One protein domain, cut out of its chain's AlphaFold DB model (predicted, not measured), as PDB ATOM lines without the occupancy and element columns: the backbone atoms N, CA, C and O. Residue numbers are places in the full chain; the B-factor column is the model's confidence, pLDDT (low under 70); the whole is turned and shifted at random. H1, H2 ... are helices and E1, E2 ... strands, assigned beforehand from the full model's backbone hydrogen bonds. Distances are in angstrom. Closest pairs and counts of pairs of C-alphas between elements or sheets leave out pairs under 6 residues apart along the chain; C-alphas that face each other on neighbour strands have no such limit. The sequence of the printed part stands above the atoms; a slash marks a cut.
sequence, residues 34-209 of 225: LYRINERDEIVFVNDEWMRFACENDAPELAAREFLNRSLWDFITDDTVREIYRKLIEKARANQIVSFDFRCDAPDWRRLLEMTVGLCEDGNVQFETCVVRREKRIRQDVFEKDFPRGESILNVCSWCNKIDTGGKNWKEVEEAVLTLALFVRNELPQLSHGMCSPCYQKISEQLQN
ATOM      1  N   LEU A  34     -46.346  43.893 -23.863       93.62
ATOM      2  CA  LEU A  34     -45.540  42.735 -23.485       93.62
ATOM      3  C   LEU A  34     -46.066  41.465 -24.141       93.62
ATOM      4  O   LEU A  34     -47.267  41.199 -24.098       93.62
ATOM      5  N   TYR A  35     -45.154  40.632 -24.636       94.56
ATOM      6  CA  TYR A  35     -45.423  39.217 -24.885       94.56
ATOM      7  C   TYR A  35     -44.224  38.352 -24.496       94.56
ATOM      8  O   TYR A  35     -43.095  38.841 -24.396       94.56
ATOM      9  N   ARG A  36     -44.460  37.062 -24.242       96.31
ATOM     10  CA  ARG A  36     -43.389  36.099 -23.946       96.31
ATOM     11  C   ARG A  36     -43.486  34.868 -24.817       96.31
ATOM     12  O   ARG A  36     -44.590  34.416 -25.118       96.31
ATOM     13  N   ILE A  37     -42.327  34.302 -25.135       97.88
ATOM     14  CA  ILE A  37     -42.209  33.004 -25.794       97.88
ATOM     15  C   ILE A  37     -41.517  31.980 -24.894       97.88
ATOM     16  O   ILE A  37     -40.628  32.334 -24.116       97.88
ATOM     17  N   ASN A  38     -41.908  30.714 -25.025       97.19
ATOM     18  CA  ASN A  38     -41.277  29.595 -24.324       97.19
ATOM     19  C   ASN A  38     -40.017  29.075 -25.054       97.19
ATOM     20  O   ASN A  38     -39.527  29.673 -26.016       97.19
ATOM     21  N   GLU A  39     -39.476  27.940 -24.605       96.69
ATOM     22  CA  GLU A  39     -38.310  27.269 -25.212       96.69
ATOM     23  C   GLU A  39     -38.529  26.798 -26.665       96.69
ATOM     24  O   GLU A  39     -37.561  26.576 -27.389       96.69
ATOM     25  N   ARG A  40     -39.789  26.670 -27.100       96.88
ATOM     26  CA  ARG A  40     -40.196  26.255 -28.454       96.88
ATOM     27  C   ARG A  40     -40.573  27.433 -29.351       96.88
ATOM     28  O   ARG A  40     -41.108  27.230 -30.437       96.88
ATOM     29  N   ASP A  41     -40.300  28.655 -28.899       97.19
ATOM     30  CA  ASP A  41     -40.703  29.904 -29.549       97.19
ATOM     31  C   ASP A  41     -42.231  30.060 -29.690       97.19
ATOM     32  O   ASP A  41     -42.714  30.755 -30.587       97.19
ATOM     33  N   GLU A  42     -43.013  29.419 -28.817       95.94
ATOM     34  CA  GLU A  42     -44.471  29.570 -28.778       95.94
ATOM     35  C   GLU A  42     -44.851  30.720 -27.849       95.94
ATOM     36  O   GLU A  42     -44.298  30.846 -26.755       95.94
ATOM     37  N   ILE A  43     -45.812  31.543 -28.261       95.00
ATOM     38  CA  ILE A  43     -46.276  32.696 -27.487       95.00
ATOM     39  C   ILE A  43     -47.113  32.206 -26.305       95.00
ATOM     40  O   ILE A  43     -48.204  31.678 -26.485       95.00
ATOM     41  N   VAL A  44     -46.622  32.392 -25.083       94.69
ATOM     42  CA  VAL A  44     -47.254  31.870 -23.856       94.69
ATOM     43  C   VAL A  44     -47.880  32.949 -22.981       94.69
ATOM     44  O   VAL A  44     -48.629  32.637 -22.056       94.69
ATOM     45  N   PHE A  45     -47.598  34.219 -23.262       92.38
ATOM     46  CA  PHE A  45     -48.122  35.341 -22.494       92.38
ATOM     47  C   PHE A  45     -48.242  36.589 -23.362       92.38
ATOM     48  O   PHE A  45     -47.363  36.854 -24.180       92.38
ATOM     49  N   VAL A  46     -49.285  37.375 -23.099       91.56
ATOM     50  CA  VAL A  46     -49.452  38.771 -23.513       91.56
ATOM     51  C   VAL A  46     -50.060  39.552 -22.348       91.56
ATOM     52  O   VAL A  46     -50.783  38.963 -21.543       91.56
ATOM     53  N   ASN A  47     -49.784  40.852 -22.235       90.75
ATOM     54  CA  ASN A  47     -50.449  41.698 -21.237       90.75
ATOM     55  C   ASN A  47     -51.709  42.390 -21.790       90.75
ATOM     56  O   ASN A  47     -51.996  42.346 -22.985       90.75
ATOM     57  N   ASP A  48     -52.448  43.081 -20.921       88.06
ATOM     58  CA  ASP A  48     -53.663  43.813 -21.313       88.06
ATOM     59  C   ASP A  48     -53.397  44.912 -22.348       88.06
ATOM     60  O   ASP A  48     -54.250  45.220 -23.181       88.06
ATOM     61  N   GLU A  49     -52.191  45.474 -22.338       88.56
ATOM     62  CA  GLU A  49     -51.788  46.522 -23.273       88.56
ATOM     63  C   GLU A  49     -51.515  45.991 -24.671       88.56
ATOM     64  O   GLU A  49     -51.845  46.664 -25.645       88.56
ATOM     65  N   TRP A  50     -51.018  44.759 -24.794       85.31
ATOM     66  CA  TRP A  50     -51.009  44.053 -26.072       85.31
ATOM     67  C   TRP A  50     -52.423  43.937 -26.637       85.31
ATOM     68  O   TRP A  50     -52.653  44.270 -27.798       85.31
ATOM     69  N   MET A  51     -53.384  43.511 -25.812       81.50
ATOM     70  CA  MET A  51     -54.772  43.350 -26.252       81.50
ATOM     71  C   MET A  51     -55.388  44.687 -26.676       81.50
ATOM     72  O   MET A  51     -56.026  44.764 -27.725       81.50
ATOM     73  N   ARG A  52     -55.161  45.757 -25.901       82.50
ATOM     74  CA  ARG A  52     -55.624  47.104 -26.255       82.50
ATOM     75  C   ARG A  52     -54.992  47.580 -27.559       82.50
ATOM     76  O   ARG A  52     -55.712  48.010 -28.454       82.50
ATOM     77  N   PHE A  53     -53.674  47.439 -27.690       78.88
ATOM     78  CA  PHE A  53     -52.949  47.835 -28.891       78.88
ATOM     79  C   PHE A  53     -53.427  47.065 -30.127       78.88
ATOM     80  O   PHE A  53     -53.645  47.671 -31.170       78.88
ATOM     81  N   ALA A  54     -53.640  45.753 -30.031       78.00
ATOM     82  CA  ALA A  54     -54.142  44.948 -31.142       78.00
ATOM     83  C   ALA A  54     -55.529  45.425 -31.618       78.00
ATOM     84  O   ALA A  54     -55.741  45.584 -32.819       78.00
ATOM     85  N   CYS A  55     -56.439  45.738 -30.691       75.38
ATOM     86  CA  CYS A  55     -57.749  46.307 -31.016       75.38
ATOM     87  C   CYS A  55     -57.656  47.712 -31.635       75.38
ATOM     88  O   CYS A  55     -58.365  47.997 -32.590       75.38
ATOM     89  N   GLU A  56     -56.776  48.580 -31.126       78.38
ATOM     90  CA  GLU A  56     -56.553  49.933 -31.670       78.38
ATOM     91  C   GLU A  56     -55.921  49.942 -33.070       78.38
ATOM     92  O   GLU A  56     -55.942  50.967 -33.746       78.38
ATOM     93  N   ASN A  57     -55.323  48.825 -33.490       71.69
ATOM     94  CA  ASN A  57     -54.727  48.650 -34.815       71.69
ATOM     95  C   ASN A  57     -55.544  47.682 -35.687       71.69
ATOM     96  O   ASN A  57     -54.985  47.032 -36.573       71.69
ATOM     97  N   ASP A  58     -56.842  47.554 -35.401       69.12
ATOM     98  CA  ASP A  58     -57.807  46.766 -36.173       69.12
ATOM     99  C   ASP A  58     -57.402  45.295 -36.364       69.12
ATOM    100  O   ASP A  58     -57.773  44.651 -37.345       69.12
ATOM    101  N   ALA A  59     -56.651  44.729 -35.416       69.94
ATOM    102  CA  ALA A  59     -56.212  43.335 -35.410       69.94
ATOM    103  C   ALA A  59     -56.682  42.572 -34.152       69.94
ATOM    104  O   ALA A  59     -55.859  41.973 -33.452       69.94
ATOM    105  N   PRO A  60     -57.991  42.574 -33.819       71.62
ATOM    106  CA  PRO A  60     -58.514  41.905 -32.624       71.62
ATOM    107  C   PRO A  60     -58.253  40.390 -32.611       71.62
ATOM    108  O   PRO A  60     -58.192  39.785 -31.543       71.62
ATOM    109  N   GLU A  61     -58.035  39.766 -33.770       70.62
ATOM    110  CA  GLU A  61     -57.601  38.373 -33.887       70.62
ATOM    111  C   GLU A  61     -56.252  38.101 -33.195       70.62
ATOM    112  O   GLU A  61     -56.028  36.999 -32.700       70.62
ATOM    113  N   LEU A  62     -55.378  39.110 -33.082       70.62
ATOM    114  CA  LEU A  62     -54.104  39.024 -32.352       70.62
ATOM    115  C   LEU A  62     -54.263  39.229 -30.838       70.62
ATOM    116  O   LEU A  62     -53.317  39.006 -30.082       70.62
ATOM    117  N   ALA A  63     -55.449  39.643 -30.388       65.94
ATOM    118  CA  ALA A  63     -55.843  39.669 -28.980       65.94
ATOM    119  C   ALA A  63     -56.617  38.403 -28.569       65.94
ATOM    120  O   ALA A  63     -56.927  38.217 -27.391       65.94
ATOM    121  N   ALA A  64     -56.959  37.530 -29.524       63.25
ATOM    122  CA  ALA A  64     -57.728  36.328 -29.251       63.25
ATOM    123  C   ALA A  64     -56.876  35.265 -28.547       63.25
ATOM    124  O   ALA A  64     -55.666  35.163 -28.735       63.25
ATOM    125  N   ARG A  65     -57.538  34.376 -27.799       63.12
ATOM    126  CA  ARG A  65     -56.901  33.203 -27.175       63.12
ATOM    127  C   ARG A  65     -56.164  32.316 -28.188       63.12
ATOM    128  O   ARG A  65     -55.237  31.614 -27.807       63.12
ATOM    129  N   GLU A  66     -56.564  32.375 -29.456       68.94
ATOM    130  CA  GLU A  66     -55.926  31.688 -30.582       68.94
ATOM    131  C   GLU A  66     -54.512  32.203 -30.895       68.94
ATOM    132  O   GLU A  66     -53.753  31.502 -31.553       68.94
ATOM    133  N   PHE A  67     -54.134  33.395 -30.419       77.12
ATOM    134  CA  PHE A  67     -52.769  33.920 -30.507       77.12
ATOM    135  C   PHE A  67     -51.805  33.192 -29.554       77.12
ATOM    136  O   PHE A  67     -50.631  33.002 -29.873       77.12
ATOM    137  N   LEU A  68     -52.304  32.743 -28.396       87.62
ATOM    138  CA  LEU A  68     -51.516  31.994 -27.419       87.62
ATOM    139  C   LEU A  68     -51.280  30.551 -27.885       87.62
ATOM    140  O   LEU A  68     -52.145  29.914 -28.481       87.62
ATOM    141  N   ASN A  69     -50.118  30.008 -27.529       88.19
ATOM    142  CA  ASN A  69     -49.605  28.685 -27.900       88.19
ATOM    143  C   ASN A  69     -49.366  28.491 -29.402       88.19
ATOM    144  O   ASN A  69     -49.268  27.361 -29.876       88.19
ATOM    145  N   ARG A  70     -49.260  29.583 -30.160       92.00
ATOM    146  CA  ARG A  70     -48.804  29.550 -31.550       92.00
ATOM    147  C   ARG A  70     -47.335  29.904 -31.640       92.00
ATOM    148  O   ARG A  70     -46.819  30.666 -30.822       92.00
ATOM    149  N   SER A  71     -46.669  29.359 -32.652       94.31
ATOM    150  CA  SER A  71     -45.280  29.700 -32.924       94.31
ATOM    151  C   SER A  71     -45.172  31.167 -33.335       94.31
ATOM    152  O   SER A  71     -45.910  31.624 -34.205       94.31
ATOM    153  N   LEU A  72     -44.206  31.894 -32.768       93.94
ATOM    154  CA  LEU A  72     -43.859  33.250 -33.205       93.94
ATOM    155  C   LEU A  72     -43.593  33.308 -34.723       93.94
ATOM    156  O   LEU A  72     -43.913  34.294 -35.388       93.94
ATOM    157  N   TRP A  73     -43.049  32.226 -35.284       93.81
ATOM    158  CA  TRP A  73     -42.686  32.111 -36.696       93.81
ATOM    159  C   TRP A  73     -43.885  32.081 -37.654       93.81
ATOM    160  O   TRP A  73     -43.701  32.343 -38.847       93.81
ATOM    161  N   ASP A  74     -45.095  31.827 -37.144       89.06
ATOM    162  CA  ASP A  74     -46.343  31.938 -37.907       89.06
ATOM    163  C   ASP A  74     -46.684  33.398 -38.244       89.06
ATOM    164  O   ASP A  74     -47.368  33.658 -39.232       89.06
ATOM    165  N   PHE A  75     -46.222  34.348 -37.423       86.12
ATOM    166  CA  PHE A  75     -46.562  35.772 -37.534       86.12
ATOM    167  C   PHE A  75     -45.471  36.602 -38.213       86.12
ATOM    168  O   PHE A  75     -45.722  37.715 -38.669       86.12
ATOM    169  N   ILE A  76     -44.255  36.064 -38.308       85.69
ATOM    170  CA  ILE A  76     -43.132  36.699 -38.996       85.69
ATOM    171  C   ILE A  76     -42.912  35.937 -40.294       85.69
ATOM    172  O   ILE A  76     -42.313  34.867 -40.274       85.69
ATOM    173  N   THR A  77     -43.408  36.451 -41.418       76.62
ATOM    174  CA  THR A  77     -43.393  35.716 -42.695       76.62
ATOM    175  C   THR A  77     -42.139  35.950 -43.533       76.62
ATOM    176  O   THR A  77     -41.780  35.082 -44.322       76.62
ATOM    177  N   ASP A  78     -41.464  37.089 -43.369       86.44
ATOM    178  CA  ASP A  78     -40.249  37.419 -44.121       86.44
ATOM    179  C   ASP A  78     -39.007  36.740 -43.527       86.44
ATOM    180  O   ASP A  78     -38.721  36.866 -42.334       86.44
ATOM    181  N   ASP A  79     -38.232  36.052 -44.366       85.50
ATOM    182  CA  ASP A  79     -37.075  35.268 -43.920       85.50
ATOM    183  C   ASP A  79     -35.934  36.128 -43.364       85.50
ATOM    184  O   ASP A  79     -35.243  35.703 -42.433       85.50
ATOM    185  N   THR A  80     -35.765  37.356 -43.865       86.62
ATOM    186  CA  THR A  80     -34.743  38.282 -43.353       86.62
ATOM    187  C   THR A  80     -35.111  38.748 -41.948       86.62
ATOM    188  O   THR A  80     -34.273  38.758 -41.043       86.62
ATOM    189  N   VAL A  81     -36.385  39.089 -41.730       87.25
ATOM    190  CA  VAL A  81     -36.900  39.437 -40.399       87.25
ATOM    191  C   VAL A  81     -36.804  38.234 -39.458       87.25
ATOM    192  O   VAL A  81     -36.359  38.394 -38.320       87.25
ATOM    193  N   ARG A  82     -37.131  37.018 -39.924       92.44
ATOM    194  CA  ARG A  82     -36.972  35.787 -39.130       92.44
ATOM    195  C   ARG A  82     -35.533  35.583 -38.670       92.44
ATOM    196  O   ARG A  82     -35.317  35.251 -37.510       92.44
ATOM    197  N   GLU A  83     -34.547  35.784 -39.543       91.88
ATOM    198  CA  GLU A  83     -33.130  35.660 -39.179       91.88
ATOM    199  C   GLU A  83     -32.738  36.627 -38.052       91.88
ATOM    200  O   GLU A  83     -32.056  36.239 -37.101       91.88
ATOM    201  N   ILE A  84     -33.210  37.873 -38.115       92.06
ATOM    202  CA  ILE A  84     -32.958  38.870 -37.068       92.06
ATOM    203  C   ILE A  84     -33.612  38.459 -35.750       92.06
ATOM    204  O   ILE A  84     -32.952  38.487 -34.712       92.06
ATOM    205  N   TYR A  85     -34.869  38.013 -35.783       94.50
ATOM    206  CA  TYR A  85     -35.561  37.528 -34.588       94.50
ATOM    207  C   TYR A  85     -34.881  36.304 -33.972       94.50
ATOM    208  O   TYR A  85     -34.756  36.242 -32.752       94.50
ATOM    209  N   ARG A  86     -34.350  35.376 -34.779       95.56
ATOM    210  CA  ARG A  86     -33.556  34.248 -34.260       95.56
ATOM    211  C   ARG A  86     -32.345  34.742 -33.475       95.56
ATOM    212  O   ARG A  86     -32.173  34.349 -32.328       95.56
ATOM    213  N   LYS A  87     -31.578  35.683 -34.034       94.38
ATOM    214  CA  LYS A  87     -30.414  36.278 -33.350       94.38
ATOM    215  C   LYS A  87     -30.803  37.022 -32.069       94.38
ATOM    216  O   LYS A  87     -30.063  36.973 -31.088       94.38
ATOM    217  N   LEU A  88     -31.946  37.712 -32.062       94.75
ATOM    218  CA  LEU A  88     -32.485  38.372 -30.868       94.75
ATOM    219  C   LEU A  88     -32.803  37.355 -29.764       94.75
ATOM    220  O   LEU A  88     -32.370  37.531 -28.625       94.75
ATOM    221  N   ILE A  89     -33.503  36.276 -30.112       96.38
ATOM    222  CA  ILE A  89     -33.902  35.213 -29.180       96.38
ATOM    223  C   ILE A  89     -32.681  34.452 -28.657       96.38
ATOM    224  O   ILE A  89     -32.583  34.214 -27.457       96.38
ATOM    225  N   GLU A  90     -31.725  34.109 -29.523       95.62
ATOM    226  CA  GLU A  90     -30.461  33.466 -29.139       95.62
ATOM    227  C   GLU A  90     -29.703  34.300 -28.100       95.62
ATOM    228  O   GLU A  90     -29.262  33.780 -27.074       95.62
ATOM    229  N   LYS A  91     -29.601  35.613 -28.327       94.06
ATOM    230  CA  LYS A  91     -28.976  36.545 -27.383       94.06
ATOM    231  C   LYS A  91     -29.732  36.623 -26.067       94.06
ATOM    232  O   LYS A  91     -29.103  36.521 -25.014       94.06
ATOM    233  N   ALA A  92     -31.057  36.744 -26.123       95.19
ATOM    234  CA  ALA A  92     -31.894  36.750 -24.932       95.19
ATOM    235  C   ALA A  92     -31.673  35.479 -24.105       95.19
ATOM    236  O   ALA A  92     -31.312  35.579 -22.935       95.19
ATOM    237  N   ARG A  93     -31.756  34.297 -24.731       95.62
ATOM    238  CA  ARG A  93     -31.491  32.990 -24.098       95.62
ATOM    239  C   ARG A  93     -30.071  32.858 -23.544       95.62
ATOM    240  O   ARG A  93     -29.868  32.162 -22.557       95.62
ATOM    241  N   ALA A  94     -29.102  33.575 -24.108       94.88
ATOM    242  CA  ALA A  94     -27.748  33.704 -23.566       94.88
ATOM    243  C   ALA A  94     -27.616  34.774 -22.452       94.88
ATOM    244  O   ALA A  94     -26.507  35.228 -22.164       94.88
ATOM    245  N   ASN A  95     -28.722  35.209 -21.832       93.00
ATOM    246  CA  ASN A  95     -28.778  36.272 -20.818       93.00
ATOM    247  C   ASN A  95     -28.226  37.635 -21.296       93.00
ATOM    248  O   ASN A  95     -27.709  38.455 -20.520       93.00
ATOM    249  N   GLN A  96     -28.333  37.916 -22.597       92.56
ATOM    250  CA  GLN A  96     -28.041  39.227 -23.172       92.56
ATOM    251  C   GLN A  96     -29.344  39.972 -23.446       92.56
ATOM    252  O   GLN A  96     -30.182  39.510 -24.210       92.56
ATOM    253  N   ILE A  97     -29.490  41.151 -22.841       91.94
ATOM    254  CA  ILE A  97     -30.609  42.046 -23.129       91.94
ATOM    255  C   ILE A  97     -30.277  42.808 -24.407       91.94
ATOM    256  O   ILE A  97     -29.199  43.400 -24.517       91.94
ATOM    257  N   VAL A  98     -31.204  42.801 -25.358       90.88
ATOM    258  CA  VAL A  98     -31.084  43.551 -26.608       90.88
ATOM    259  C   VAL A  98     -32.189  44.595 -26.660       90.88
ATOM    260  O   VAL A  98     -33.327  44.270 -26.352       90.88
ATOM    261  N   SER A  99     -31.855  45.825 -27.057       91.25
ATOM    262  CA  SER A  99     -32.839  46.869 -27.363       91.25
ATOM    263  C   SER A  99     -32.611  47.413 -28.770       91.25
ATOM    264  O   SER A  99     -31.455  47.561 -29.188       91.25
ATOM    265  N   PHE A 100     -33.693  47.689 -29.494       90.38
ATOM    266  CA  PHE A 100     -33.663  48.286 -30.824       90.38
ATOM    267  C   PHE A 100     -34.920  49.105 -31.124       90.38
ATOM    268  O   PHE A 100     -36.014  48.795 -30.656       90.38
ATOM    269  N   ASP A 101     -34.764  50.095 -32.003       92.75
ATOM    270  CA  ASP A 101     -35.875  50.912 -32.491       92.75
ATOM    271  C   ASP A 101     -36.419  50.390 -33.818       92.75
ATOM    272  O   ASP A 101     -35.647  50.005 -34.705       92.75
ATOM    273  N   PHE A 102     -37.731  50.489 -34.008       93.62
ATOM    274  CA  PHE A 102     -38.416  50.201 -35.269       93.62
ATOM    275  C   PHE A 102     -39.684  51.059 -35.428       93.62
ATOM    276  O   PHE A 102     -40.116  51.748 -34.503       93.62
ATOM    277  N   ARG A 103     -40.273  51.067 -36.628       92.94
ATOM    278  CA  ARG A 103     -41.548  51.742 -36.913       92.94
ATOM    279  C   ARG A 103     -42.701  50.757 -36.983       92.94
ATOM    280  O   ARG A 103     -42.571  49.675 -37.538       92.94
ATOM    281  N   CYS A 104     -43.847  51.198 -36.481       89.75
ATOM    282  CA  CYS A 104     -45.133  50.531 -36.647       89.75
ATOM    283  C   CYS A 104     -46.179  51.614 -36.905       89.75
ATOM    284  O   CYS A 104     -46.863  52.072 -35.996       89.75
ATOM    285  N   ASP A 105     -46.242  52.128 -38.123       91.88
ATOM    286  CA  ASP A 105     -47.129  53.243 -38.454       91.88
ATOM    287  C   ASP A 105     -48.586  52.806 -38.615       91.88
ATOM    288  O   ASP A 105     -48.868  51.674 -38.995       91.88
ATOM    289  N   ALA A 106     -49.493  53.747 -38.374       89.94
ATOM    290  CA  ALA A 106     -50.917  53.649 -38.686       89.94
ATOM    291  C   ALA A 106     -51.259  54.659 -39.804       89.94
ATOM    292  O   ALA A 106     -50.427  55.527 -40.111       89.94
ATOM    293  N   PRO A 107     -52.455  54.627 -40.418       92.38
ATOM    294  CA  PRO A 107     -52.831  55.572 -41.476       92.38
ATOM    295  C   PRO A 107     -52.570  57.040 -41.111       92.38
ATOM    296  O   PRO A 107     -51.943  57.760 -41.885       92.38
ATOM    297  N   ASP A 108     -52.942  57.450 -39.899       93.75
ATOM    298  CA  ASP A 108     -52.861  58.837 -39.420       93.75
ATOM    299  C   ASP A 108     -51.626  59.137 -38.548       93.75
ATOM    300  O   ASP A 108     -51.413  60.280 -38.127       93.75
ATOM    301  N   TRP A 109     -50.781  58.132 -38.286       92.50
ATOM    302  CA  TRP A 109     -49.673  58.246 -37.332       92.50
ATOM    303  C   TRP A 109     -48.387  57.593 -37.819       92.50
ATOM    304  O   TRP A 109     -48.385  56.441 -38.243       92.50
ATOM    305  N   ARG A 110     -47.269  58.296 -37.648       94.69
ATOM    306  CA  ARG A 110     -45.931  57.705 -37.658       94.69
ATOM    307  C   ARG A 110     -45.524  57.400 -36.217       94.69
ATOM    308  O   ARG A 110     -45.590  58.291 -35.367       94.69
ATOM    309  N   ARG A 111     -45.122  56.159 -35.929       93.38
ATOM    310  CA  ARG A 111     -44.761  55.727 -34.565       93.38
ATOM    311  C   ARG A 111     -43.363  55.131 -34.555       93.38
ATOM    312  O   ARG A 111     -43.114  54.148 -35.247       93.38
ATOM    313  N   LEU A 112     -42.476  55.724 -33.762       94.06
ATOM    314  CA  LEU A 112     -41.201  55.120 -33.392       94.06
ATOM    315  C   LEU A 112     -41.412  54.331 -32.105       94.06
ATOM    316  O   LEU A 112     -41.866  54.895 -31.104       94.06
ATOM    317  N   LEU A 113     -41.088  53.049 -32.160       92.81
ATOM    318  CA  LEU A 113     -41.163  52.119 -31.048       92.81
ATOM    319  C   LEU A 113     -39.754  51.664 -30.684       92.81
ATOM    320  O   LEU A 113     -38.913  51.525 -31.571       92.81
ATOM    321  N   GLU A 114     -39.534  51.393 -29.405       93.69
ATOM    322  CA  GLU A 114     -38.362  50.669 -28.919       93.69
ATOM    323  C   GLU A 114     -38.833  49.304 -28.422       93.69
ATOM    324  O   GLU A 114     -39.856  49.210 -27.739       93.69
ATOM    325  N   MET A 115     -38.104  48.247 -28.779       94.06
ATOM    326  CA  MET A 115     -38.320  46.901 -28.270       94.06
ATOM    327  C   MET A 115     -37.096  46.427 -27.503       94.06
ATOM    328  O   MET A 115     -35.995  46.383 -28.048       94.06
ATOM    329  N   THR A 116     -37.322  45.996 -26.266       94.69
ATOM    330  CA  THR A 116     -36.349  45.298 -25.433       94.69
ATOM    331  C   THR A 116     -36.679  43.808 -25.376       94.69
ATOM    332  O   THR A 116     -37.829  43.422 -25.174       94.69
ATOM    333  N   VAL A 117     -35.664  42.962 -25.544       96.19
ATOM    334  CA  VAL A 117     -35.779  41.500 -25.531       96.19
ATOM    335  C   VAL A 117     -34.818  40.919 -24.497       96.19
ATOM    336  O   VAL A 117     -33.627  41.244 -24.505       96.19
ATOM    337  N   GLY A 118     -35.314  40.054 -23.610       96.12
ATOM    338  CA  GLY A 118     -34.511  39.445 -22.545       96.12
ATOM    339  C   GLY A 118     -35.121  38.166 -21.965       96.12
ATOM    340  O   GLY A 118     -36.309  37.908 -22.130       96.12
ATOM    341  N   LEU A 119     -34.298  37.355 -21.295       96.81
ATOM    342  CA  LEU A 119     -34.731  36.134 -20.608       96.81
ATOM    343  C   LEU A 119     -35.309  36.455 -19.222       96.81
ATOM    344  O   LEU A 119     -34.747  37.260 -18.480       96.81
ATOM    345  N   CYS A 120     -36.420  35.815 -18.878       93.56
ATOM    346  CA  CYS A 120     -37.068  35.873 -17.572       93.56
ATOM    347  C   CYS A 120     -36.583  34.748 -16.637       93.56
ATOM    348  O   CYS A 120     -36.020  33.749 -17.082       93.56
ATOM    349  N   GLU A 121     -36.842  34.889 -15.331       91.38
ATOM    350  CA  GLU A 121     -36.534  33.861 -14.313       91.38
ATOM    351  C   GLU A 121     -37.173  32.503 -14.599       91.38
ATOM    352  O   GLU A 121     -36.592  31.464 -14.300       91.38
ATOM    353  N   ASP A 122     -38.372  32.523 -15.177       91.69
ATOM    354  CA  ASP A 122     -39.152  31.340 -15.535       91.69
ATOM    355  C   ASP A 122     -38.651  30.651 -16.821       91.69
ATOM    356  O   ASP A 122     -39.246  29.670 -17.263       91.69
ATOM    357  N   GLY A 123     -37.561  31.147 -17.420       93.31
ATOM    358  CA  GLY A 123     -36.958  30.607 -18.637       93.31
ATOM    359  C   GLY A 123     -37.615  31.075 -19.938       93.31
ATOM    360  O   GLY A 123     -37.140  30.714 -21.016       93.31
ATOM    361  N   ASN A 124     -38.665  31.899 -19.872       97.50
ATOM    362  CA  ASN A 124     -39.295  32.473 -21.059       97.50
ATOM    363  C   ASN A 124     -38.511  33.687 -21.575       97.50
ATOM    364  O   ASN A 124     -37.875  34.409 -20.811       97.50
ATOM    365  N   VAL A 125     -38.588  33.960 -22.878       98.12
ATOM    366  CA  VAL A 125     -38.051  35.199 -23.464       98.12
ATOM    367  C   VAL A 125     -39.168  36.233 -23.526       98.12
ATOM    368  O   VAL A 125     -40.198  35.987 -24.149       98.12
ATOM    369  N   GLN A 126     -38.965  37.388 -22.893       97.56
ATOM    370  CA  GLN A 126     -39.884  38.520 -22.927       97.56
ATOM    371  C   GLN A 126     -39.475  39.518 -24.000       97.56
ATOM    372  O   GLN A 126     -38.310  39.898 -24.103       97.56
ATOM    373  N   PHE A 127     -40.479  39.971 -24.737       96.88
ATOM    374  CA  PHE A 127     -40.419  41.108 -25.630       96.88
ATOM    375  C   PHE A 127     -41.263  42.217 -25.019       96.88
ATOM    376  O   PHE A 127     -42.449  42.034 -24.739       96.88
ATOM    377  N   GLU A 128     -40.637  43.360 -24.805       95.56
ATOM    378  CA  GLU A 128     -41.249  44.541 -24.226       95.56
ATOM    379  C   GLU A 128     -41.126  45.687 -25.211       95.56
ATOM    380  O   GLU A 128     -40.026  46.022 -25.631       95.56
ATOM    381  N   THR A 129     -42.255  46.260 -25.613       93.50
ATOM    382  CA  THR A 129     -42.308  47.342 -26.594       93.50
ATOM    383  C   THR A 129     -42.940  48.577 -25.982       93.50
ATOM    384  O   THR A 129     -44.026  48.506 -25.410       93.50
ATOM    385  N   CYS A 130     -42.292  49.722 -26.151       90.88
ATOM    386  CA  CYS A 130     -42.820  51.012 -25.729       90.88
ATOM    387  C   CYS A 130     -42.878  51.982 -26.913       90.88
ATOM    388  O   CYS A 130     -42.160  51.846 -27.909       90.88
ATOM    389  N   VAL A 131     -43.762  52.978 -26.821       90.38
ATOM    390  CA  VAL A 131     -43.811  54.043 -27.822       90.38
ATOM    391  C   VAL A 131     -42.851  55.154 -27.427       90.38
ATOM    392  O   VAL A 131     -43.100  55.878 -26.470       90.38
ATOM    393  N   VAL A 132     -41.802  55.337 -28.224       93.19
ATOM    394  CA  VAL A 132     -40.809  56.400 -28.023       93.19
ATOM    395  C   VAL A 132     -41.326  57.730 -28.556       93.19
ATOM    396  O   VAL A 132     -41.167  58.774 -27.929       93.19
ATOM    397  N   ARG A 133     -41.950  57.718 -29.742       92.75
ATOM    398  CA  ARG A 133     -42.434  58.944 -30.389       92.75
ATOM    399  C   ARG A 133     -43.642  58.678 -31.276       92.75
ATOM    400  O   ARG A 133     -43.643  57.726 -32.053       92.75
ATOM    401  N   ARG A 134     -44.636  59.567 -31.213       93.12
ATOM    402  CA  ARG A 134     -45.771  59.615 -32.147       93.12
ATOM    403  C   ARG A 134     -45.763  60.943 -32.887       93.12
ATOM    404  O   ARG A 134     -45.567  61.993 -32.286       93.12
ATOM    405  N   GLU A 135     -45.996  60.888 -34.186       94.50
ATOM    406  CA  GLU A 135     -46.091  62.059 -35.048       94.50
ATOM    407  C   GLU A 135     -47.353  61.925 -35.896       94.50
ATOM    408  O   GLU A 135     -47.517  60.947 -36.631       94.50
ATOM    409  N   LYS A 136     -48.276  62.883 -35.753       94.00
ATOM    410  CA  LYS A 136     -49.484  62.922 -36.576       94.00
ATOM    411  C   LYS A 136     -49.091  63.272 -38.005       94.00
ATOM    412  O   LYS A 136     -48.259  64.151 -38.218       94.00
ATOM    413  N   ARG A 137     -49.710  62.614 -38.976       91.94
ATOM    414  CA  ARG A 137     -49.466  62.849 -40.403       91.94
ATOM    415  C   ARG A 137     -50.777  62.950 -41.167       91.94
ATOM    416  O   ARG A 137     -51.838  62.631 -40.638       91.94
ATOM    417  N   ILE A 138     -50.694  63.403 -42.416       93.25
ATOM    418  CA  ILE A 138     -51.818  63.274 -43.346       93.25
ATOM    419  C   ILE A 138     -52.054  61.787 -43.568       93.25
ATOM    420  O   ILE A 138     -51.108  61.055 -43.879       93.25
ATOM    421  N   ARG A 139     -53.311  61.376 -43.424       93.69
ATOM    422  CA  ARG A 139     -53.749  59.999 -43.595       93.69
ATOM    423  C   ARG A 139     -53.179  59.370 -44.866       93.69
ATOM    424  O   ARG A 139     -53.306  59.944 -45.946       93.69
ATOM    425  N   GLN A 140     -52.562  58.199 -44.737       94.38
ATOM    426  CA  GLN A 140     -52.128  57.390 -45.877       94.38
ATOM    427  C   GLN A 140     -52.902  56.073 -45.905       94.38
ATOM    428  O   GLN A 140     -52.562  55.136 -45.180       94.38
ATOM    429  N   ASP A 141     -53.896  55.991 -46.789       93.50
ATOM    430  CA  ASP A 141     -54.777  54.821 -46.931       93.50
ATOM    431  C   ASP A 141     -54.031  53.540 -47.338       93.50
ATOM    432  O   ASP A 141     -54.523  52.434 -47.145       93.50
ATOM    433  N   VAL A 142     -52.788  53.651 -47.819       92.69
ATOM    434  CA  VAL A 142     -51.918  52.487 -48.053       92.69
ATOM    435  C   VAL A 142     -51.767  51.621 -46.804       92.69
ATOM    436  O   VAL A 142     -51.686  50.406 -46.964       92.69
ATOM    437  N   PHE A 143     -51.796  52.196 -45.599       91.50
ATOM    438  CA  PHE A 143     -51.739  51.452 -44.332       91.50
ATOM    439  C   PHE A 143     -53.116  51.191 -43.701       91.50
ATOM    440  O   PHE A 143     -53.169  50.705 -42.578       91.50
ATOM    441  N   GLU A 144     -54.217  51.512 -44.385       90.12
ATOM    442  CA  GLU A 144     -55.568  51.209 -43.904       90.12
ATOM    443  C   GLU A 144     -55.914  49.743 -44.195       90.12
ATOM    444  O   GLU A 144     -55.885  49.320 -45.354       90.12
ATOM    445  N   LYS A 145     -56.222  48.956 -43.162       83.19
ATOM    446  CA  LYS A 145     -56.446  47.509 -43.290       83.19
ATOM    447  C   LYS A 145     -57.649  47.211 -44.184       83.19
ATOM    448  O   LYS A 145     -57.552  46.343 -45.051       83.19
ATOM    449  N   ASP A 146     -58.715  47.992 -44.034       86.19
ATOM    450  CA  ASP A 146     -60.006  47.742 -44.687       86.19
ATOM    451  C   ASP A 146     -60.146  48.408 -46.067       86.19
ATOM    452  O   ASP A 146     -61.184  48.291 -46.724       86.19
ATOM    453  N   PHE A 147     -59.110  49.104 -46.549       88.94
ATOM    454  CA  PHE A 147     -59.143  49.693 -47.887       88.94
ATOM    455  C   PHE A 147     -59.124  48.586 -48.958       88.94
ATOM    456  O   PHE A 147     -58.277  47.693 -48.861       88.94
ATOM    457  N   PRO A 148     -59.978  48.639 -50.004       93.38
ATOM    458  CA  PRO A 148     -60.015  47.625 -51.057       93.38
ATOM    459  C   PRO A 148     -58.631  47.305 -51.638       93.38
ATOM    460  O   PRO A 148     -57.882  48.209 -52.024       93.38
ATOM    461  N   ARG A 149     -58.286  46.013 -51.704       94.19
ATOM    462  CA  ARG A 149     -56.982  45.540 -52.185       94.19
ATOM    463  C   ARG A 149     -57.108  44.753 -53.482       94.19
ATOM    464  O   ARG A 149     -57.905  43.825 -53.557       94.19
ATOM    465  N   GLY A 150     -56.275  45.097 -54.461       93.44
ATOM    466  CA  GLY A 150     -56.121  44.336 -55.701       93.44
ATOM    467  C   GLY A 150     -55.110  43.190 -55.559       93.44
ATOM    468  O   GLY A 150     -54.683  42.835 -54.461       93.44
ATOM    469  N   GLU A 151     -54.672  42.621 -56.682       92.50
ATOM    470  CA  GLU A 151     -53.738  41.476 -56.693       92.50
ATOM    471  C   GLU A 151     -52.254  41.873 -56.616       92.50
ATOM    472  O   GLU A 151     -51.406  41.070 -56.230       92.50
ATOM    473  N   SER A 152     -51.909  43.106 -56.996       93.12
ATOM    474  CA  SER A 152     -50.513  43.559 -56.987       93.12
ATOM    475  C   SER A 152     -49.959  43.639 -55.565       93.12
ATOM    476  O   SER A 152     -50.675  44.055 -54.655       93.12
ATOM    477  N   ILE A 153     -48.670  43.342 -55.399       92.94
ATOM    478  CA  ILE A 153     -47.974  43.379 -54.106       92.94
ATOM    479  C   ILE A 153     -47.098  44.631 -54.013       92.94
ATOM    480  O   ILE A 153     -46.389  44.978 -54.958       92.94
ATOM    481  N   LEU A 154     -47.117  45.280 -52.853       93.94
ATOM    482  CA  LEU A 154     -46.256  46.399 -52.494       93.94
ATOM    483  C   LEU A 154     -45.439  46.039 -51.254       93.94
ATOM    484  O   LEU A 154     -45.996  45.725 -50.204       93.94
ATOM    485  N   ASN A 155     -44.115  46.092 -51.377       93.69
ATOM    486  CA  ASN A 155     -43.220  45.738 -50.281       93.69
ATOM    487  C   ASN A 155     -43.004  46.920 -49.332       93.69
ATOM    488  O   ASN A 155     -42.624  48.016 -49.752       93.69
ATOM    489  N   VAL A 156     -43.181  46.661 -48.039       94.88
ATOM    490  CA  VAL A 156     -42.968  47.598 -46.935       94.88
ATOM    491  C   VAL A 156     -41.836  47.076 -46.053       94.88
ATOM    492  O   VAL A 156     -41.765  45.895 -45.725       94.88
ATOM    493  N   CYS A 157     -40.907  47.945 -45.669       95.31
ATOM    494  CA  CYS A 157     -39.828  47.565 -44.772       95.31
ATOM    495  C   CYS A 157     -40.377  47.403 -43.351       95.31
ATOM    496  O   CYS A 157     -40.809  48.386 -42.755       95.31
ATOM    497  N   SER A 158     -40.249  46.209 -42.777       92.31
ATOM    498  CA  SER A 158     -40.722  45.847 -41.428       92.31
ATOM    499  C   SER A 158     -40.051  46.626 -40.293       92.31
ATOM    500  O   SER A 158     -40.430  46.492 -39.136       92.31
ATOM    501  N   TRP A 159     -39.005  47.393 -40.608       94.56
ATOM    502  CA  TRP A 159     -38.212  48.122 -39.622       94.56
ATOM    503  C   TRP A 159     -38.440  49.631 -39.662       94.56
ATOM    504  O   TRP A 159     -38.437  50.288 -38.626       94.56
ATOM    505  N   CYS A 160     -38.598  50.211 -40.855       96.19
ATOM    506  CA  CYS A 160     -38.743  51.659 -41.020       96.19
ATOM    507  C   CYS A 160     -40.024  52.087 -41.737       96.19
ATOM    508  O   CYS A 160     -40.179  53.281 -41.978       96.19
ATOM    509  N   ASN A 161     -40.904  51.154 -42.105       95.38
ATOM    510  CA  ASN A 161     -42.147  51.383 -42.849       95.38
ATOM    511  C   ASN A 161     -42.001  52.141 -44.182       95.38
ATOM    512  O   ASN A 161     -42.986  52.602 -44.755       95.38
ATOM    513  N   LYS A 162     -40.778  52.241 -44.721       97.44
ATOM    514  CA  LYS A 162     -40.557  52.718 -46.090       97.44
ATOM    515  C   LYS A 162     -41.070  51.701 -47.101       97.44
ATOM    516  O   LYS A 162     -41.007  50.498 -46.862       97.44
ATOM    517  N   ILE A 163     -41.514  52.200 -48.243       96.94
ATOM    518  CA  ILE A 163     -42.122  51.427 -49.323       96.94
ATOM    519  C   ILE A 163     -41.130  51.287 -50.475       96.94
ATOM    520  O   ILE A 163     -40.538  52.282 -50.897       96.94
ATOM    521  N   ASP A 164     -40.961  50.073 -50.995       96.25
ATOM    522  CA  ASP A 164     -40.189  49.841 -52.217       96.25
ATOM    523  C   ASP A 164     -41.017  50.250 -53.439       96.25
ATOM    524  O   ASP A 164     -42.011  49.618 -53.788       96.25
ATOM    525  N   THR A 165     -40.586  51.318 -54.103       95.50
ATOM    526  CA  THR A 165     -41.179  51.796 -55.361       95.50
ATOM    527  C   THR A 165     -40.644  51.075 -56.603       95.50
ATOM    528  O   THR A 165     -40.975  51.453 -57.725       95.50
ATOM    529  N   GLY A 166     -39.841  50.027 -56.406       92.06
ATOM    530  CA  GLY A 166     -39.257  49.187 -57.443       92.06
ATOM    531  C   GLY A 166     -37.731  49.234 -57.415       92.06
ATOM    532  O   GLY A 166     -37.123  50.286 -57.222       92.06
ATOM    533  N   GLY A 167     -37.093  48.081 -57.635       86.12
ATOM    534  CA  GLY A 167     -35.632  47.994 -57.714       86.12
ATOM    535  C   GLY A 167     -34.913  48.297 -56.396       86.12
ATOM    536  O   GLY A 167     -33.784  48.783 -56.437       86.12
ATOM    537  N   LYS A 168     -35.536  48.010 -55.239       88.12
ATOM    538  CA  LYS A 168     -35.025  48.354 -53.898       88.12
ATOM    539  C   LYS A 168     -34.943  49.868 -53.669       88.12
ATOM    540  O   LYS A 168     -34.069  50.340 -52.935       88.12
ATOM    541  N   ASN A 169     -35.847  50.628 -54.282       94.38
ATOM    542  CA  ASN A 169     -35.946  52.071 -54.108       94.38
ATOM    543  C   ASN A 169     -36.948  52.404 -52.999       94.38
ATOM    544  O   ASN A 169     -38.142  52.612 -53.243       94.38
ATOM    545  N   TRP A 170     -36.439  52.428 -51.767       96.88
ATOM    546  CA  TRP A 170     -37.226  52.575 -50.546       96.88
ATOM    547  C   TRP A 170     -37.488  54.041 -50.205       96.88
ATOM    548  O   TRP A 170     -36.566  54.778 -49.846       96.88
ATOM    549  N   LYS A 171     -38.757  54.442 -50.231       97.38
ATOM    550  CA  LYS A 171     -39.199  55.820 -49.991       97.38
ATOM    551  C   LYS A 171     -40.138  55.917 -48.795       97.38
ATOM    552  O   LYS A 171     -40.776  54.936 -48.420       97.38
ATOM    553  N   GLU A 172     -40.224  57.100 -48.190       97.12
ATOM    554  CA  GLU A 172     -41.313  57.370 -47.245       97.12
ATOM    555  C   GLU A 172     -42.659  57.228 -47.959       97.12
ATOM    556  O   GLU A 172     -42.772  57.486 -49.158       97.12
ATOM    557  N   VAL A 173     -43.675  56.790 -47.222       96.19
ATOM    558  CA  VAL A 173     -44.993  56.471 -47.783       96.19
ATOM    559  C   VAL A 173     -45.621  57.658 -48.512       96.19
ATOM    560  O   VAL A 173     -46.192  57.457 -49.579       96.19
ATOM    561  N   GLU A 174     -45.431  58.886 -48.026       95.50
ATOM    562  CA  GLU A 174     -45.929  60.093 -48.692       95.50
ATOM    563  C   GLU A 174     -45.326  60.255 -50.104       95.50
ATOM    564  O   GLU A 174     -46.023  60.577 -51.064       95.50
ATOM    565  N   GLU A 175     -44.033  59.967 -50.261       96.88
ATOM    566  CA  GLU A 175     -43.348  60.034 -51.556       96.88
ATOM    567  C   GLU A 175     -43.678  58.821 -52.438       96.88
ATOM    568  O   GLU A 175     -43.811  58.944 -53.660       96.88
ATOM    569  N   ALA A 176     -43.835  57.640 -51.837       96.56
ATOM    570  CA  ALA A 176     -44.181  56.415 -52.546       96.56
ATOM    571  C   ALA A 176     -45.597  56.474 -53.138       96.56
ATOM    572  O   ALA A 176     -45.785  56.096 -54.294       96.56
ATOM    573  N   VAL A 177     -46.570  57.006 -52.392       95.00
ATOM    574  CA  VAL A 177     -47.953  57.211 -52.855       95.00
ATOM    575  C   VAL A 177     -47.994  58.095 -54.097       95.00
ATOM    576  O   VAL A 177     -48.713  57.775 -55.045       95.00
ATOM    577  N   LEU A 178     -47.190  59.162 -54.125       95.00
ATOM    578  CA  LEU A 178     -47.056  60.034 -55.292       95.00
ATOM    579  C   LEU A 178     -46.345  59.325 -56.450       95.00
ATOM    580  O   LEU A 178     -46.855  59.314 -57.566       95.00
ATOM    581  N   THR A 179     -45.202  58.691 -56.174       95.50
ATOM    582  CA  THR A 179     -44.368  58.012 -57.184       95.50
ATOM    583  C   THR A 179     -45.142  56.909 -57.915       95.50
ATOM    584  O   THR A 179     -44.994  56.744 -59.122       95.50
ATOM    585  N   LEU A 180     -45.980  56.162 -57.194       94.69
ATOM    586  CA  LEU A 180     -46.735  55.018 -57.714       94.69
ATOM    587  C   LEU A 180     -48.179  55.369 -58.117       94.69
ATOM    588  O   LEU A 180     -48.941  54.477 -58.517       94.69
ATOM    589  N   ALA A 181     -48.554  56.650 -57.992       94.31
ATOM    590  CA  ALA A 181     -49.903  57.165 -58.209       94.31
ATOM    591  C   ALA A 181     -50.975  56.321 -57.491       94.31
ATOM    592  O   ALA A 181     -51.958  55.888 -58.090       94.31
ATOM    593  N   LEU A 182     -50.764  56.027 -56.203       92.69
ATOM    594  CA  LEU A 182     -51.681  55.186 -55.420       92.69
ATOM    595  C   LEU A 182     -52.959  55.933 -55.025       92.69
ATOM    596  O   LEU A 182     -54.014  55.323 -54.916       92.69
ATOM    597  N   PHE A 183     -52.880  57.255 -54.883       87.06
ATOM    598  CA  PHE A 183     -53.987  58.112 -54.452       87.06
ATOM    599  C   PHE A 183     -55.155  58.208 -55.451       87.06
ATOM    600  O   PHE A 183     -56.227  58.669 -55.079       87.06
ATOM    601  N   VAL A 184     -54.964  57.803 -56.713       87.50
ATOM    602  CA  VAL A 184     -56.029  57.792 -57.738       87.50
ATOM    603  C   VAL A 184     -56.671  56.418 -57.927       87.50
ATOM    604  O   VAL A 184     -57.531  56.261 -58.793       87.50
ATOM    605  N   ARG A 185     -56.224  55.396 -57.189       88.31
ATOM    606  CA  ARG A 185     -56.688  54.023 -57.392       88.31
ATOM    607  C   ARG A 185     -57.902  53.724 -56.522       88.31
ATOM    608  O   ARG A 185     -57.935  54.082 -55.353       88.31
ATOM    609  N   ASN A 186     -58.853  52.991 -57.094       88.81
ATOM    610  CA  ASN A 186     -59.994  52.447 -56.352       88.81
ATOM    611  C   ASN A 186     -59.603  51.227 -55.502       88.81
ATOM    612  O   ASN A 186     -60.270  50.926 -54.521       88.81
ATOM    613  N   GLU A 187     -58.518  50.545 -55.877       93.94
ATOM    614  CA  GLU A 187     -57.940  49.417 -55.152       93.94
ATOM    615  C   GLU A 187     -56.436  49.633 -54.970       93.94
ATOM    616  O   GLU A 187     -55.716  49.993 -55.911       93.94
ATOM    617  N   LEU A 188     -55.950  49.399 -53.756       95.25
ATOM    618  CA  LEU A 188     -54.537  49.509 -53.418       95.25
ATOM    619  C   LEU A 188     -53.839  48.145 -53.514       95.25
ATOM    620  O   LEU A 188     -54.480  47.105 -53.394       95.25
ATOM    621  N   PRO A 189     -52.514  48.104 -53.712       93.94
ATOM    622  CA  PRO A 189     -51.770  46.854 -53.623       93.94
ATOM    623  C   PRO A 189     -51.899  46.202 -52.241       93.94
ATOM    624  O   PRO A 189     -51.998  46.901 -51.226       93.94
ATOM    625  N   GLN A 190     -51.818  44.874 -52.200       93.00
ATOM    626  CA  GLN A 190     -51.588  44.132 -50.964       93.00
ATOM    627  C   GLN A 190     -50.217  44.485 -50.402       93.00
ATOM    628  O   GLN A 190     -49.255  44.672 -51.150       93.00
ATOM    629  N   LEU A 191     -50.119  44.567 -49.080       91.31
ATOM    630  CA  LEU A 191     -48.846  44.819 -48.426       91.31
ATOM    631  C   LEU A 191     -48.144  43.495 -48.159       91.31
ATOM    632  O   LEU A 191     -48.682  42.620 -47.486       91.31
ATOM    633  N   SER A 192     -46.918  43.386 -48.648       89.81
ATOM    634  CA  SER A 192     -45.965  42.393 -48.171       89.81
ATOM    635  C   SER A 192     -44.880  43.100 -47.377       89.81
ATOM    636  O   SER A 192     -44.609  44.286 -47.577       89.81
ATOM    637  N   HIS A 193     -44.257  42.374 -46.462       86.19
ATOM    638  CA  HIS A 193     -43.220  42.905 -45.598       86.19
ATOM    639  C   HIS A 193     -41.862  42.320 -45.979       86.19
ATOM    640  O   HIS A 193     -41.761  41.161 -46.365       86.19
ATOM    641  N   GLY A 194     -40.827  43.149 -45.888       88.62
ATOM    642  CA  GLY A 194     -39.436  42.769 -46.121       88.62
ATOM    643  C   GLY A 194     -38.494  43.648 -45.310       88.62
ATOM    644  O   GLY A 194     -38.903  44.268 -44.322       88.62
ATOM    645  N   MET A 195     -37.233  43.760 -45.728       92.62
ATOM    646  CA  MET A 195     -36.273  44.654 -45.080       92.62
ATOM    647  C   MET A 195     -35.394  45.386 -46.087       92.62
ATOM    648  O   MET A 195     -34.808  44.785 -46.985       92.62
ATOM    649  N   CYS A 196     -35.271  46.704 -45.926       95.12
ATOM    650  CA  CYS A 196     -34.354  47.494 -46.737       95.12
ATOM    651  C   CYS A 196     -32.904  47.318 -46.262       95.12
ATOM    652  O   CYS A 196     -32.647  47.158 -45.064       95.12
ATOM    653  N   SER A 197     -31.942  47.405 -47.187       93.19
ATOM    654  CA  SER A 197     -30.515  47.239 -46.872       93.19
ATOM    655  C   SER A 197     -30.020  48.158 -45.744       93.19
ATOM    656  O   SER A 197     -29.318  47.653 -44.870       93.19
ATOM    657  N   PRO A 198     -30.408  49.453 -45.681       94.44
ATOM    658  CA  PRO A 198     -29.993  50.320 -44.578       94.44
ATOM    659  C   PRO A 198     -30.451  49.819 -43.202       94.44
ATOM    660  O   PRO A 198     -29.685  49.865 -42.242       94.44
ATOM    661  N   CYS A 199     -31.687  49.320 -43.093       95.19
ATOM    662  CA  CYS A 199     -32.199  48.783 -41.831       95.19
ATOM    663  C   CYS A 199     -31.503  47.477 -41.457       95.19
ATOM    664  O   CYS A 199     -31.091  47.335 -40.310       95.19
ATOM    665  N   TYR A 200     -31.311  46.576 -42.423       93.00
ATOM    666  CA  TYR A 200     -30.611  45.313 -42.200       93.00
ATOM    667  C   TYR A 200     -29.175  45.524 -41.702       93.00
ATOM    668  O   TYR A 200     -28.751  44.883 -40.741       93.00
ATOM    669  N   GLN A 201     -28.433  46.449 -42.321       92.50
ATOM    670  CA  GLN A 201     -27.071  46.792 -41.905       92.50
ATOM    671  C   GLN A 201     -27.059  47.345 -40.479       92.50
ATOM    672  O   GLN A 201     -26.363  46.807 -39.619       92.50
ATOM    673  N   LYS A 202     -27.911  48.341 -40.201       91.88
ATOM    674  CA  LYS A 202     -27.993  48.978 -38.883       91.88
ATOM    675  C   LYS A 202     -28.285  47.972 -37.766       91.88
ATOM    676  O   LYS A 202     -27.595  47.978 -36.749       91.88
ATOM    677  N   ILE A 203     -29.291  47.109 -37.934       90.31
ATOM    678  CA  ILE A 203     -29.641  46.142 -36.885       90.31
ATOM    679  C   ILE A 203     -28.581  45.050 -36.744       90.31
ATOM    680  O   ILE A 203     -28.243  44.661 -35.629       90.31
ATOM    681  N   SER A 204     -27.988  44.597 -37.851       88.75
ATOM    682  CA  SER A 204     -26.906  43.609 -37.809       88.75
ATOM    683  C   SER A 204     -25.700  44.125 -37.024       88.75
ATOM    684  O   SER A 204     -25.170  43.407 -36.175       88.75
ATOM    685  N   GLU A 205     -25.307  45.382 -37.239       87.69
ATOM    686  CA  GLU A 205     -24.236  46.041 -36.485       87.69
ATOM    687  C   GLU A 205     -24.582  46.174 -34.994       87.69
ATOM    688  O   GLU A 205     -23.755  45.871 -34.134       87.69
ATOM    689  N   GLN A 206     -25.817  46.568 -34.661       83.00
ATOM    690  CA  GLN A 206     -26.275  46.661 -33.269       83.00
ATOM    691  C   GLN A 206     -26.218  45.307 -32.548       83.00
ATOM    692  O   GLN A 206     -25.770  45.231 -31.399       83.00
ATOM    693  N   LEU A 207     -26.620  44.234 -33.234       82.12
ATOM    694  CA  LEU A 207     -26.563  42.873 -32.706       82.12
ATOM    695  C   LEU A 207     -25.120  42.390 -32.510       82.12
ATOM    696  O   LEU A 207     -24.847  41.662 -31.555       82.12
ATOM    697  N   GLN A 208     -24.182  42.805 -33.360       78.38
ATOM    698  CA  GLN A 208     -22.765  42.465 -33.212       78.38
ATOM    699  C   GLN A 208     -22.115  43.239 -32.050       78.38
ATOM    700  O   GLN A 208     -21.509  42.627 -31.167       78.38
ATOM    701  N   ASN A 209     -22.317  44.559 -31.990       64.12
ATOM    702  CA  ASN A 209     -21.566  45.467 -31.115       64.12
ATOM    703  C   ASN A 209     -21.948  45.377 -29.627       64.12
ATOM    704  O   ASN A 209     -21.068  45.442 -28.768       64.12
TER     705      ASN A 209
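What this domain is: This is residues 34 to 209 of the 225 residues of an uncharacterized protein of Acidobacteria bacterium (UniProt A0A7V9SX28). Two lobes lie end to end along the longest axis: a larger one, in which a twisted sheet of five strands has H3 along it and H5 near its edge strand E3, and a smaller one with the two-stranded sheet of E6 and E7, H4 and long loops. H1 and the short H2 fold back on each other as a small helical pair by the larger sheet, which H1 only grazes with its residues 48 to 51. The printed part has 176 residues, in the order E1 E2 H1 H2 H3 E3 E4 E5 E6 H4 E7 H5, of mixed class. The larger sheet runs E2 E1 E5 E4 E3, antiparallel; E6 and E7 are parallel. The whole is compact, with a radius of gyration of the C-alphas of 16.9 A and spans of 53 by 36 by 29 A.

How they stand to each other: Begin with E3 (98 to 103), E4 (109 to 119) and E5 (125 to 136), a meander, each strand the antiparallel neighbour of the one before. Look for N 100 and O 115 at 3.0 A, and N 116 and O 128 at 2.8 A. Beside E5 is E1 (34 to 37), with N 35 and O 127 at 3.0 A; E1 forms a hairpin with edge strand E2 (43 to 46), with N 36 and O 45 at 2.9 A. H3 (79 to 93) has a height over the sheet of 10.2 A and runs along the strands, at 15 degrees to E4 on the local plane. H5 (197 to 209) touches H3 with residues 203 to 207 alone, the closest C-alphas being Leu 88 and Leu 207 at 7.7 A, at a shallow tilt of 16 degrees, the same way. H3 and H5 make two layers with this sheet, helices on one face of a sheet. H1 (48 to 56) touches H2 (60 to 63), closest at the C-alphas of Met 51 and Ala 63, 4.7 A. E6 (149 to 157), H4 (173 to 179) and E7 (188 to 194) form a strand-helix-strand unit, parallel neighbour strands with a helix between, its crossover right-handed; N 154 and O 190 are 2.8 A apart. Every O i to N i+4 pair is within hydrogen-bond range in H1, H3 and H5; H4 has 2 of 3, and H2 is too short for one.

Where its parts are: Find C-alpha 34 at (-45.540, 42.735, -23.485), where E1 begins. E4 is 31.5 A long and E5 32.7 A; H3 is 20.7 A and H5 18.2 A. E6, 18.8 A, bends by 92 degrees at residue 152; E7 is 18.1 A. H5 ends at C-alpha 209, (-21.566, 45.467, -31.115).

The domain as a whole: The C-alphas of Glu 121 and Val 184, the two farthest apart, are 53.3 A from each other. The printed part has no cut. The links H2 to H3, E5 to E6 and E6 to H4 are long. Mean pLDDT of the printed part is 90.5; residues 58 to 59, 63 to 66 and 209 are under 70.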